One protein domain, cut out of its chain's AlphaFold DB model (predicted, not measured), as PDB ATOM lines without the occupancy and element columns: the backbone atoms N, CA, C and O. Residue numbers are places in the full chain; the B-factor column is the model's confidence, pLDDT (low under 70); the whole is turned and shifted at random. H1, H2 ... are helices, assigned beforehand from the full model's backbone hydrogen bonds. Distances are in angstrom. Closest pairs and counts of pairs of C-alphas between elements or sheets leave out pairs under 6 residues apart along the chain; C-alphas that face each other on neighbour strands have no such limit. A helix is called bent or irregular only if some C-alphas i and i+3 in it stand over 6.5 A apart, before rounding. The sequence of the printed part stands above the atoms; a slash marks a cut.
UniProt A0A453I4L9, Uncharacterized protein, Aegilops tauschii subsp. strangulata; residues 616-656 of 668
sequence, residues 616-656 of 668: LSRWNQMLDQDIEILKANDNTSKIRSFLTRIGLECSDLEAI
ATOM      1  N   LEU A 616       0.461  63.323 -49.313       89.62
ATOM      2  CA  LEU A 616      -0.799  62.689 -49.711       89.62
ATOM      3  C   LEU A 616      -0.615  61.198 -50.014       89.62
ATOM      4  O   LEU A 616      -1.457  60.385 -49.622       89.62
ATOM      5  N   SER A 617       0.484  60.823 -50.671       88.75
ATOM      6  CA  SER A 617       0.816  59.421 -50.952       88.75
ATOM      7  C   SER A 617       1.059  58.632 -49.661       88.75
ATOM      8  O   SER A 617       0.467  57.569 -49.465       88.75
ATOM      9  N   ARG A 618       1.857  59.184 -48.735       90.81
ATOM     10  CA  ARG A 618       2.109  58.585 -47.413       90.81
ATOM     11  C   ARG A 618       0.831  58.480 -46.575       90.81
ATOM     12  O   ARG A 618       0.590  57.451 -45.951       90.81
ATOM     13  N   TRP A 619      -0.005  59.516 -46.581       90.56
ATOM     14  CA  TRP A 619      -1.266  59.551 -45.840       90.56
ATOM     15  C   TRP A 619      -2.262  58.505 -46.353       90.56
ATOM     16  O   TRP A 619      -2.832  57.775 -45.546       90.56
ATOM     17  N   ASN A 620      -2.413  58.343 -47.676       90.12
ATOM     18  CA  ASN A 620      -3.233  57.257 -48.230       90.12
ATOM     19  C   ASN A 620      -2.684  55.875 -47.839       90.12
ATOM     20  O   ASN A 620      -3.467  55.030 -47.418       90.12
ATOM     21  N   GLN A 621      -1.362  55.662 -47.890       90.94
ATOM     22  CA  GLN A 621      -0.753  54.395 -47.464       90.94
ATOM     23  C   GLN A 621      -1.069  54.056 -45.996       90.94
ATOM     24  O   GLN A 621      -1.314  52.893 -45.676       90.94
ATOM     25  N   MET A 622      -1.095  55.056 -45.109       90.50
ATOM     26  CA  MET A 622      -1.496  54.873 -43.710       90.50
ATOM     27  C   MET A 622      -2.987  54.539 -43.581       90.50
ATOM     28  O   MET A 622      -3.329  53.595 -42.875       90.50
ATOM     29  N   LEU A 623      -3.873  55.233 -44.307       91.06
ATOM     30  CA  LEU A 623      -5.306  54.910 -44.299       91.06
ATOM     31  C   LEU A 623      -5.597  53.508 -44.857       91.06
ATOM     32  O   LEU A 623      -6.491  52.832 -44.356       91.06
ATOM     33  N   ASP A 624      -4.850  53.041 -45.858       89.31
ATOM     34  CA  ASP A 624      -5.012  51.689 -46.403       89.31
ATOM     35  C   ASP A 624      -4.544  50.607 -45.404       89.31
ATOM     36  O   ASP A 624      -5.180  49.554 -45.294       89.31
ATOM     37  N   GLN A 625      -3.503  50.883 -44.606       88.69
ATOM     38  CA  GLN A 625      -3.100  50.034 -43.472       88.69
ATOM     39  C   GLN A 625      -4.158  50.035 -42.357       88.69
ATOM     40  O   GLN A 625      -4.518  48.967 -41.857       88.69
ATOM     41  N   ASP A 626      -4.716  51.199 -42.017       90.81
ATOM     42  CA  ASP A 626      -5.814  51.317 -41.052       90.81
ATOM     43  C   ASP A 626      -7.051  50.536 -41.522       90.81
ATOM     44  O   ASP A 626      -7.664  49.823 -40.728       90.81
ATOM     45  N   ILE A 627      -7.381  50.564 -42.821       88.00
ATOM     46  CA  ILE A 627      -8.452  49.744 -43.416       88.00
ATOM     47  C   ILE A 627      -8.204  48.240 -43.199       88.00
ATOM     48  O   ILE A 627      -9.157  47.506 -42.929       88.00
ATOM     49  N   GLU A 628      -6.966  47.744 -43.309       86.94
ATOM     50  CA  GLU A 628      -6.659  46.340 -42.990       86.94
ATOM     51  C   GLU A 628      -6.827  46.024 -41.499       86.94
ATOM     52  O   GLU A 628      -7.368  44.972 -41.157       86.94
ATOM     53  N   ILE A 629      -6.381  46.922 -40.616       87.38
ATOM     54  CA  ILE A 629      -6.495  46.768 -39.158       87.38
ATOM     55  C   ILE A 629      -7.973  46.752 -38.743       87.38
ATOM     56  O   ILE A 629      -8.403  45.880 -37.989       87.38
ATOM     57  N   LEU A 630      -8.783  47.662 -39.289       86.38
ATOM     58  CA  LEU A 630     -10.225  47.740 -39.049       86.38
ATOM     59  C   LEU A 630     -10.958  46.479 -39.531       86.38
ATOM     60  O   LEU A 630     -11.800  45.958 -38.801       86.38
ATOM     61  N   LYS A 631     -10.607  45.946 -40.713       85.44
ATOM     62  CA  LYS A 631     -11.145  44.667 -41.219       85.44
ATOM     63  C   LYS A 631     -10.780  43.492 -40.316       85.44
ATOM     64  O   LYS A 631     -11.653  42.687 -40.006       85.44
ATOM     65  N   ALA A 632      -9.520  43.396 -39.888       83.88
ATOM     66  CA  ALA A 632      -9.083  42.344 -38.977       83.88
ATOM     67  C   ALA A 632      -9.858  42.411 -37.650       83.88
ATOM     68  O   ALA A 632     -10.429  41.412 -37.226       83.88
ATOM     69  N   ASN A 633      -9.986  43.601 -37.058       84.38
ATOM     70  CA  ASN A 633     -10.710  43.806 -35.803       84.38
ATOM     71  C   ASN A 633     -12.218  43.503 -35.916       84.38
ATOM     72  O   ASN A 633     -12.795  42.924 -34.994       84.38
ATOM     73  N   ASP A 634     -12.863  43.848 -37.035       82.56
ATOM     74  CA  ASP A 634     -14.260  43.488 -37.330       82.56
ATOM     75  C   ASP A 634     -14.430  41.966 -37.510       82.56
ATOM     76  O   ASP A 634     -15.324  41.367 -36.910       82.56
ATOM     77  N   ASN A 635     -13.522  41.311 -38.240       84.19
ATOM     78  CA  ASN A 635     -13.496  39.853 -38.383       84.19
ATOM     79  C   ASN A 635     -13.312  39.147 -37.027       84.19
ATOM     80  O   ASN A 635     -14.109  38.277 -36.682       84.19
ATOM     81  N   THR A 636     -12.319  39.543 -36.224       83.44
ATOM     82  CA  THR A 636     -12.078  38.988 -34.880       83.44
ATOM     83  C   THR A 636     -13.274  39.229 -33.957       83.44
ATOM     84  O   THR A 636     -13.662  38.329 -33.213       83.44
ATOM     85  N   SER A 637     -13.939  40.385 -34.053       79.62
ATOM     86  CA  SER A 637     -15.168  40.675 -33.295       79.62
ATOM     87  C   SER A 637     -16.344  39.782 -33.706       79.62
ATOM     88  O   SER A 637     -17.087  39.308 -32.844       79.62
ATOM     89  N   LYS A 638     -16.499  39.492 -35.005       80.06
ATOM     90  CA  LYS A 638     -17.503  38.547 -35.524       80.06
ATOM     91  C   LYS A 638     -17.224  37.115 -35.080       80.06
ATOM     92  O   LYS A 638     -18.146  36.448 -34.619       80.06
ATOM     93  N   ILE A 639     -15.968  36.664 -35.147       82.56
ATOM     94  CA  ILE A 639     -15.571  35.334 -34.659       82.56
ATOM     95  C   ILE A 639     -15.826  35.231 -33.149       82.56
ATOM     96  O   ILE A 639     -16.427  34.258 -32.709       82.56
ATOM     97  N   ARG A 640     -15.462  36.254 -32.361       80.88
ATOM     98  CA  ARG A 640     -15.733  36.315 -30.913       80.88
ATOM     99  C   ARG A 640     -17.233  36.186 -30.625       80.88
ATOM    100  O   ARG A 640     -17.628  35.317 -29.861       80.88
ATOM    101  N   SER A 641     -18.066  36.970 -31.314       76.06
ATOM    102  CA  SER A 641     -19.533  36.908 -31.199       76.06
ATOM    103  C   SER A 641     -20.109  35.536 -31.591       76.06
ATOM    104  O   SER A 641     -21.005  35.023 -30.922       76.06
ATOM    105  N   PHE A 642     -19.567  34.898 -32.635       80.50
ATOM    106  CA  PHE A 642     -19.956  33.544 -33.040       80.50
ATOM    107  C   PHE A 642     -19.583  32.498 -31.981       80.50
ATOM    108  O   PHE A 642     -20.425  31.675 -31.634       80.50
ATOM    109  N   LEU A 643     -18.356  32.545 -31.448       81.56
ATOM    110  CA  LEU A 643     -17.881  31.629 -30.409       81.56
ATOM    111  C   LEU A 643     -18.729  31.751 -29.136       81.56
ATOM    112  O   LEU A 643     -19.270  30.747 -28.673       81.56
ATOM    113  N   THR A 644     -18.964  32.974 -28.648       79.94
ATOM    114  CA  THR A 644     -19.839  33.216 -27.490       79.94
ATOM    115  C   THR A 644     -21.269  32.718 -27.743       79.94
ATOM    116  O   THR A 644     -21.872  32.126 -26.849       79.94
ATOM    117  N   ARG A 645     -21.808  32.863 -28.968       78.12
ATOM    118  CA  ARG A 645     -23.132  32.323 -29.353       78.12
ATOM    119  C   ARG A 645     -23.210  30.792 -29.256       78.12
ATOM    120  O   ARG A 645     -24.292  30.277 -28.993       78.12
ATOM    121  N   ILE A 646     -22.100  30.074 -29.452       83.50
ATOM    122  CA  ILE A 646     -22.026  28.606 -29.318       83.50
ATOM    123  C   ILE A 646     -21.450  28.139 -27.969       83.50
ATOM    124  O   ILE A 646     -21.130  26.963 -27.818       83.50
ATOM    125  N   GLY A 647     -21.325  29.038 -26.984       79.38
ATOM    126  CA  GLY A 647     -20.834  28.707 -25.642       79.38
ATOM    127  C   GLY A 647     -19.333  28.408 -25.563       79.38
ATOM    128  O   GLY A 647     -18.899  27.745 -24.624       79.38
ATOM    129  N   LEU A 648     -18.543  28.871 -26.537       80.69
ATOM    130  CA  LEU A 648     -17.085  28.763 -26.532       80.69
ATOM    131  C   LEU A 648     -16.438  30.128 -26.277       80.69
ATOM    132  O   LEU A 648     -16.849  31.144 -26.833       80.69
ATOM    133  N   GLU A 649     -15.361  30.130 -25.501       74.56
ATOM    134  CA  GLU A 649     -14.486  31.287 -25.320       74.56
ATOM    135  C   GLU A 649     -13.076  30.950 -25.815       74.56
ATOM    136  O   GLU A 649     -12.630  29.805 -25.746       74.56
ATOM    137  N   CYS A 650     -12.379  31.947 -26.361       73.06
ATOM    138  CA  CYS A 650     -11.029  31.795 -26.892       73.06
ATOM    139  C   CYS A 650     -10.200  33.023 -26.511       73.06
ATOM    140  O   CYS A 650     -10.429  34.117 -27.030       73.06
ATOM    141  N   SER A 651      -9.249  32.827 -25.598       73.12
ATOM    142  CA  SER A 651      -8.351  33.870 -25.092       73.12
ATOM    143  C   SER A 651      -7.462  34.443 -26.197       73.12
ATOM    144  O   SER A 651      -7.329  35.654 -26.335       73.12
ATOM    145  N   ASP A 652      -6.912  33.562 -27.035       75.25
ATOM    146  CA  ASP A 652      -5.868  33.888 -28.014       75.25
ATOM    147  C   ASP A 652      -6.426  34.387 -29.358       75.25
ATOM    148  O   ASP A 652      -5.717  34.429 -30.365       75.25
ATOM    149  N   LEU A 653      -7.706  34.777 -29.411       72.19
ATOM    150  CA  LEU A 653      -8.382  35.153 -30.658       72.19
ATOM    151  C   LEU A 653      -7.746  36.371 -31.354       72.19
ATOM    152  O   LEU A 653      -7.895  36.550 -32.562       72.19
ATOM    153  N   GLU A 654      -7.006  37.191 -30.609       69.38
ATOM    154  CA  GLU A 654      -6.294  38.367 -31.125       69.38
ATOM    155  C   GLU A 654      -5.001  37.998 -31.876       69.38
ATOM    156  O   GLU A 654      -4.497  38.796 -32.662       69.38
ATOM    157  N   ALA A 655      -4.521  36.753 -31.748       70.50
ATOM    158  CA  ALA A 655      -3.485  36.197 -32.620       70.50
ATOM    159  C   ALA A 655      -4.017  35.825 -34.025       70.50
ATOM    160  O   ALA A 655      -3.229  35.606 -34.949       70.50
ATOM    161  N   ILE A 656      -5.343  35.756 -34.220       71.88
ATOM    162  CA  ILE A 656      -5.973  35.349 -35.485       71.88
ATOM    163  C   ILE A 656      -6.270  36.580 -36.357       71.88
ATOM    164  O   ILE A 656      -7.380  37.109 -36.384       71.88
TER     165      ILE A 656
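AT A GLANCE: This is residues 616 to 656 of the 668 residues of an uncharacterized protein of Aegilops tauschii subsp. strangulata (UniProt A0A453I4L9). One long helix, H1, makes nearly the whole length of the domain, and beyond its end the printed part folds back like a hook. The short returning arm ends in H2, a small helical turn near the later part of H1, while residues 616 to 631 of H1 stick out free. The printed part has 41 residues, with two named helices, H1 then H2, and no named strand; the class is all helix. It is extended, with a radius of gyration of the C-alphas of 14.1 A, and its C-alphas span 46 by 15 by 7 A.

IN THESE COORDINATES: H1 runs from Leu 616, with its C-alpha at (-0.799, 62.689, -49.711), to Arg 645, with its C-alpha at (-23.132, 32.323, -29.353), 42.8 A from first to last C-alpha. A tight link of 5 residues leads to H2, residues 651 to 655, which is 9.3 A long and ends with C-alpha 655 at (-3.485, 36.197, -32.620). H2 is irregular: C-alphas 651 and 654 are 7.8 A apart.

HOW THE PARTS SIT: H1 and H2 only just touch, with 3 pairs of C-alphas within 8 A. The closest C-alphas of the two are those of Thr 636 and Leu 653, 6.8 A apart. H1 touches H2 with residues 636 to 640 alone. The two centres are 14.8 A apart. Residues 642 to 647, of which 642 to 645 belong to H1, stand free. In H1 every O i to N i+4 pair is within hydrogen-bond range; in H2 0 of 1 such pairs is, and 1 of 2 O i to N i+3 pairs.

THE WHOLE: The two C-alphas farthest apart, those of Leu 616 and Gly 647, are 46.2 A from each other. The first and last printed C-alphas, those of Leu 616 and Ile 656, are 31.3 A apart. The printed part has no cut. The mean pLDDT of the printed part is 82.6, and residue 654 is under 70.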